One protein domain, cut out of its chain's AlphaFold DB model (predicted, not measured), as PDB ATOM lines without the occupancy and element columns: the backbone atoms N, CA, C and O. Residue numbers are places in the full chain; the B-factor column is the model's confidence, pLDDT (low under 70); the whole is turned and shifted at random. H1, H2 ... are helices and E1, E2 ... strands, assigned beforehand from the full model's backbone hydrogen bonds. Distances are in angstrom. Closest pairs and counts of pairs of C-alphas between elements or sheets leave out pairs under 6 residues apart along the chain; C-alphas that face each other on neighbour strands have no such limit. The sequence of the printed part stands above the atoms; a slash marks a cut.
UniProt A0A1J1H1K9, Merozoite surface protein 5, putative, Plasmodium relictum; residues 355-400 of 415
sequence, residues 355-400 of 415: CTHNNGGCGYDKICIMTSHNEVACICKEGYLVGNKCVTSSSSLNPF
ATOM      1  N   CYS A 355     162.011 237.699 207.156       92.88
ATOM      2  CA  CYS A 355     162.927 237.435 208.261       92.88
ATOM      3  C   CYS A 355     163.836 238.612 208.673       92.88
ATOM      4  O   CYS A 355     164.302 238.617 209.809       92.88
ATOM      5  N   THR A 356     164.108 239.613 207.821       90.31
ATOM      6  CA  THR A 356     165.019 240.727 208.181       90.31
ATOM      7  C   THR A 356     164.378 241.772 209.091       90.31
ATOM      8  O   THR A 356     165.095 242.559 209.705       90.31
ATOM      9  N   HIS A 357     163.050 241.777 209.226       90.81
ATOM     10  CA  HIS A 357     162.343 242.599 210.206       90.81
ATOM     11  C   HIS A 357     161.683 241.711 211.263       90.81
ATOM     12  O   HIS A 357     160.951 240.779 210.943       90.81
ATOM     13  N   ASN A 358     161.974 241.993 212.537       90.25
ATOM     14  CA  ASN A 358     161.440 241.277 213.703       90.25
ATOM     15  C   ASN A 358     161.548 239.732 213.630       90.25
ATOM     16  O   ASN A 358     160.678 239.027 214.139       90.25
ATOM     17  N   ASN A 359     162.581 239.197 212.958       91.94
ATOM     18  CA  ASN A 359     162.773 237.756 212.749       91.94
ATOM     19  C   ASN A 359     161.499 237.058 212.216       91.94
ATOM     20  O   ASN A 359     161.122 235.997 212.707       91.94
ATOM     21  N   GLY A 360     160.755 237.702 211.303       92.44
ATOM     22  CA  GLY A 360     159.494 237.184 210.753       92.44
ATOM     23  C   GLY A 360     158.374 236.934 211.774       92.44
ATOM     24  O   GLY A 360     157.415 236.240 211.457       92.44
ATOM     25  N   GLY A 361     158.492 237.454 213.001       93.56
ATOM     26  CA  GLY A 361     157.586 237.151 214.114       93.56
ATOM     27  C   GLY A 361     157.903 235.852 214.870       93.56
ATOM     28  O   GLY A 361     157.171 235.501 215.789       93.56
ATOM     29  N   CYS A 362     158.996 235.150 214.546       93.81
ATOM     30  CA  CYS A 362     159.331 233.849 215.139       93.81
ATOM     31  C   CYS A 362     159.704 233.890 216.640       93.81
ATOM     32  O   CYS A 362     159.689 232.849 217.306       93.81
ATOM     33  N   GLY A 363     160.037 235.068 217.179       93.50
ATOM     34  CA  GLY A 363     160.582 235.245 218.531       93.50
ATOM     35  C   GLY A 363     162.111 235.127 218.582       93.50
ATOM     36  O   GLY A 363     162.773 235.114 217.547       93.50
ATOM     37  N   TYR A 364     162.678 235.066 219.791       94.00
ATOM     38  CA  TYR A 364     164.135 235.021 220.022       94.00
ATOM     39  C   TYR A 364     164.702 233.599 220.200       94.00
ATOM     40  O   TYR A 364     165.908 233.397 220.088       94.00
ATOM     41  N   ASP A 365     163.848 232.606 220.463       94.31
ATOM     42  CA  ASP A 365     164.197 231.180 220.590       94.31
ATOM     43  C   ASP A 365     164.299 230.458 219.229       94.31
ATOM     44  O   ASP A 365     164.710 229.295 219.152       94.31
ATOM     45  N   LYS A 366     163.931 231.150 218.145       95.56
ATOM     46  CA  LYS A 366     163.790 230.609 216.789       95.56
ATOM     47  C   LYS A 366     164.592 231.410 215.766       95.56
ATOM     48  O   LYS A 366     164.880 232.587 215.949       95.56
ATOM     49  N   ILE A 367     164.904 230.762 214.655       94.94
ATOM     50  CA  ILE A 367     165.501 231.317 213.446       94.94
ATOM     51  C   ILE A 367     164.394 231.366 212.390       94.94
ATOM     52  O   ILE A 367     163.768 230.343 212.104       94.94
ATOM     53  N   CYS A 368     164.149 232.542 211.817       96.25
ATOM     54  CA  CYS A 368     163.288 232.678 210.650       96.25
ATOM     55  C   CYS A 368     164.036 232.266 209.382       96.25
ATOM     56  O   CYS A 368     165.133 232.761 209.112       96.25
ATOM     57  N   ILE A 369     163.412 231.409 208.577       95.25
ATOM     58  CA  ILE A 369     163.834 231.109 207.209       95.25
ATOM     59  C   ILE A 369     162.694 231.403 206.227       95.25
ATOM     60  O   ILE A 369     161.516 231.304 206.576       95.25
ATOM     61  N   MET A 370     163.047 231.737 204.984       93.00
ATOM     62  CA  MET A 370     162.100 231.702 203.867       93.00
ATOM     63  C   MET A 370     162.074 230.301 203.255       93.00
ATOM     64  O   MET A 370     163.130 229.710 203.031       93.00
ATOM     65  N   THR A 371     160.886 229.793 202.931       91.19
ATOM     66  CA  THR A 371     160.727 228.602 202.085       91.19
ATOM     67  C   THR A 371     160.869 228.962 200.601       91.19
ATOM     68  O   THR A 371     160.809 230.132 200.210       91.19
ATOM     69  N   SER A 372     160.974 227.944 199.741       89.69
ATOM     70  CA  SER A 372     160.915 228.072 198.274       89.69
ATOM     71  C   SER A 372     159.604 228.667 197.735       89.69
ATOM     72  O   SER A 372     159.516 228.951 196.544       89.69
ATOM     73  N   HIS A 373     158.591 228.845 198.587       87.50
ATOM     74  CA  HIS A 373     157.287 229.420 198.250       87.50
ATOM     75  C   HIS A 373     157.098 230.839 198.818       87.50
ATOM     76  O   HIS A 373     155.981 231.346 198.859       87.50
ATOM     77  N   ASN A 374     158.193 231.484 199.248       86.56
ATOM     78  CA  ASN A 374     158.225 232.789 199.924       86.56
ATOM     79  C   ASN A 374     157.498 232.823 201.285       86.56
ATOM     80  O   ASN A 374     157.261 233.903 201.828       86.56
ATOM     81  N   GLU A 375     157.182 231.664 201.865       89.62
ATOM     82  CA  GLU A 375     156.554 231.553 203.183       89.62
ATOM     83  C   GLU A 375     157.605 231.693 204.293       89.62
ATOM     84  O   GLU A 375     158.779 231.369 204.100       89.62
ATOM     85  N   VAL A 376     157.184 232.146 205.475       92.88
ATOM     86  CA  VAL A 376     158.026 232.172 206.680       92.88
ATOM     87  C   VAL A 376     157.894 230.849 207.425       92.88
ATOM     88  O   VAL A 376     156.787 230.455 207.787       92.88
ATOM     89  N   ALA A 377     159.022 230.208 207.728       94.31
ATOM     90  CA  ALA A 377     159.084 229.101 208.676       94.31
ATOM     91  C   ALA A 377     160.021 229.440 209.846       94.31
ATOM     92  O   ALA A 377     161.094 230.018 209.663       94.31
ATOM     93  N   CYS A 378     159.608 229.063 211.055       95.56
ATOM     94  CA  CYS A 378     160.325 229.336 212.297       95.56
ATOM     95  C   CYS A 378     160.935 228.045 212.853       95.56
ATOM     96  O   CYS A 378     160.214 227.189 213.367       95.56
ATOM     97  N   ILE A 379     162.258 227.903 212.777       94.62
ATOM     98  CA  ILE A 379     162.989 226.727 213.272       94.62
ATOM     99  C   ILE A 379     163.605 227.054 214.633       94.62
ATOM    100  O   ILE A 379     164.136 228.141 214.817       94.62
ATOM    101  N   CYS A 380     163.564 226.138 215.598       96.50
ATOM    102  CA  CYS A 380     164.222 226.351 216.889       96.50
ATOM    103  C   CYS A 380     165.735 226.510 216.738       96.50
ATOM    104  O   CYS A 380     166.374 225.708 216.062       96.50
ATOM    105  N   LYS A 381     166.311 227.520 217.401       94.38
ATOM    106  CA  LYS A 381     167.766 227.734 217.411       94.38
ATOM    107  C   LYS A 381     168.499 226.534 218.024       94.38
ATOM    108  O   LYS A 381     169.568 226.158 217.560       94.38
ATOM    109  N   GLU A 382     167.904 225.941 219.060       92.06
ATOM    110  CA  GLU A 382     168.418 224.785 219.794       92.06
ATOM    111  C   GLU A 382     167.260 223.827 220.131       92.06
ATOM    112  O   GLU A 382     166.183 224.261 220.545       92.06
ATOM    113  N   GLY A 383     167.477 222.517 219.975       90.38
ATOM    114  CA  GLY A 383     166.461 221.486 220.228       90.38
ATOM    115  C   GLY A 383     165.392 221.373 219.137       90.38
ATOM    116  O   GLY A 383     165.707 221.411 217.951       90.38
ATOM    117  N   TYR A 384     164.135 221.171 219.539       89.06
ATOM    118  CA  TYR A 384     163.013 220.910 218.632       89.06
ATOM    119  C   TYR A 384     161.747 221.678 219.032       89.06
ATOM    120  O   TYR A 384     161.541 222.036 220.192       89.06
ATOM    121  N   LEU A 385     160.892 221.952 218.046       90.31
ATOM    122  CA  LEU A 385     159.653 222.702 218.238       90.31
ATOM    123  C   LEU A 385     158.550 221.783 218.785       90.31
ATOM    124  O   LEU A 385     158.273 220.734 218.203       90.31
ATOM    125  N   VAL A 386     157.903 222.188 219.882       90.88
ATOM    126  CA  VAL A 386     156.741 221.495 220.460       90.88
ATOM    127  C   VAL A 386     155.615 222.508 220.644       90.88
ATOM    128  O   VAL A 386     155.679 223.396 221.499       90.88
ATOM    129  N   GLY A 387     154.591 222.416 219.792       89.44
ATOM    130  CA  GLY A 387     153.619 223.499 219.631       89.44
ATOM    131  C   GLY A 387     154.334 224.784 219.205       89.44
ATOM    132  O   GLY A 387     155.052 224.789 218.210       89.44
ATOM    133  N   ASN A 388     154.197 225.853 219.993       86.56
ATOM    134  CA  ASN A 388     154.790 227.162 219.683       86.56
ATOM    135  C   ASN A 388     156.094 227.452 220.462       86.56
ATOM    136  O   ASN A 388     156.658 228.541 220.328       86.56
ATOM    137  N   LYS A 389     156.570 226.509 221.292       89.69
ATOM    138  CA  LYS A 389     157.745 226.674 222.167       89.69
ATOM    139  C   LYS A 389     158.898 225.780 221.713       89.69
ATOM    140  O   LYS A 389     158.686 224.617 221.370       89.69
ATOM    141  N   CYS A 390     160.119 226.302 221.756       92.94
ATOM    142  CA  CYS A 390     161.312 225.490 221.551       92.94
ATOM    143  C   CYS A 390     161.684 224.719 222.814       92.94
ATOM    144  O   CYS A 390     161.997 225.302 223.852       92.94
ATOM    145  N   VAL A 391     161.661 223.392 222.712       91.12
ATOM    146  CA  VAL A 391     162.169 222.486 223.738       91.12
ATOM    147  C   VAL A 391     163.619 222.192 223.388       91.12
ATOM    148  O   VAL A 391     163.909 221.408 222.484       91.12
ATOM    149  N   THR A 392     164.543 222.840 224.097       88.69
ATOM    150  CA  THR A 392     165.963 222.498 223.998       88.69
ATOM    151  C   THR A 392     166.149 221.040 224.415       88.69
ATOM    152  O   THR A 392     165.615 220.603 225.437       88.69
ATOM    153  N   SER A 393     166.944 220.273 223.664       72.81
ATOM    154  CA  SER A 393     167.261 218.871 223.992       72.81
ATOM    155  C   SER A 393     168.229 218.740 225.184       72.81
ATOM    156  O   SER A 393     169.040 217.821 225.238       72.81
ATOM    157  N   SER A 394     168.122 219.653 226.157       59.25
ATOM    158  CA  SER A 394     168.812 219.659 227.453       59.25
ATOM    159  C   SER A 394     168.536 218.382 228.252       59.25
ATOM    160  O   SER A 394     169.377 217.944 229.036       59.25
ATOM    161  N   SER A 395     167.419 217.711 227.946       53.88
ATOM    162  CA  SER A 395     167.184 216.282 228.183       53.88
ATOM    163  C   SER A 395     168.124 215.378 227.366       53.88
ATOM    164  O   SER A 395     167.699 214.374 226.790       53.88
ATOM    165  N   SER A 396     169.427 215.672 227.380       54.41
ATOM    166  CA  SER A 396     170.417 214.604 227.374       54.41
ATOM    167  C   SER A 396     170.023 213.667 228.514       54.41
ATOM    168  O   SER A 396     169.914 214.092 229.668       54.41
ATOM    169  N   LEU A 397     169.678 212.420 228.185       60.28
ATOM    170  CA  LEU A 397     169.313 211.420 229.183       60.28
ATOM    171  C   LEU A 397     170.508 211.282 230.125       60.28
ATOM    172  O   LEU A 397     171.515 210.695 229.731       60.28
ATOM    173  N   ASN A 398     170.390 211.885 231.319       68.88
ATOM    174  CA  ASN A 398     171.460 212.018 232.311       68.88
ATOM    175  C   ASN A 398     172.249 210.702 232.344       68.88
ATOM    176  O   ASN A 398     171.592 209.673 232.500       68.88
ATOM    177  N   PRO A 399     173.585 210.690 232.148       75.25
ATOM    178  CA  PRO A 399     174.351 209.492 231.776       75.25
ATOM    179  C   PRO A 399     174.095 208.250 232.645       75.25
ATOM    180  O   PRO A 399     174.211 207.128 232.152       75.25
ATOM    181  N   PHE A 400     173.638 208.429 233.887       74.75
ATOM    182  CA  PHE A 400     173.034 207.378 234.713       74.75
ATOM    183  C   PHE A 400     171.937 206.547 234.015       74.75
ATOM    184  O   PHE A 400     171.969 205.328 234.124       74.75
TER     185      PHE A 400
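This is residues 355 to 400 of the 415 residues of the protein "Merozoite surface protein 5, putative" of Plasmodium relictum (UniProt A0A1J1H1K9). Two small strand hairpins follow each other along a long axis, and a tail of residues 392 to 400 runs away from the second. The larger hairpin, E1 and E2, has the four-residue helix H1 over one face; the smaller, E3 and E4, sits turned across the end where E1 begins and E2 ends. The printed part has 46 residues with one named helix and four named strands, in the order H1, E1, E2, E3, E4; the sheets, E1 - E2 and E3 - E4, are both antiparallel. The class is mostly strand, though named elements hold 20 residues, under half. The whole is loose, with a radius of gyration of the C-alphas of 13.1 A, and spans 45 by 20 by 16 A, the tail making part of the length.

E1 is residues 366 to 370, 13.1 A from first to last C-alpha, beginning at C-alpha 366 (163.790, 230.609, 216.789). E2 is residues 376 to 380 and measures 13.3 A. H1, residues 358 to 361, measures 5.7 A and begins at C-alpha 358 (161.440, 241.277, 213.703). E3 is residues 384 to 386, 6.6 A. E4 is residues 389 to 391, 6.3 A, ending at C-alpha 391 (162.169, 222.486, 223.738).

E1 and E2 form a hairpin, antiparallel at 148 degrees between their directions. N 367 and O 379 are 2.7 A apart and N 369 and O 377 are 2.9 A apart, both within hydrogen-bond range. The closest C-alphas of H1 and E1 are those of Asn 359 and Cys 368, 5.5 A apart. Those of H1 and E2 are Gly 360 and Val 376, 6.6 A apart. H1 is too short for an O i to N i+4 pair; its one O i to N i+3 pair is within range. E3 and E4 form the second hairpin, antiparallel at 131 degrees, with N 391 and O 384 within hydrogen-bond range at 2.9 A. The closest C-alphas of E2 and E4 are those of Cys 380 and Cys 390, 5.6 A apart. H1 is apart from E3 and E4, and E1 is apart from E3.

The two C-alphas farthest apart are those of Asn 374 and Phe 400, at 45.6 A. The printed part has no cut. The four links between named elements are tight, and no link is long. The mean pLDDT of the printed part is 87.3; residues 394 to 398 are under 70, where the model's confidence is low.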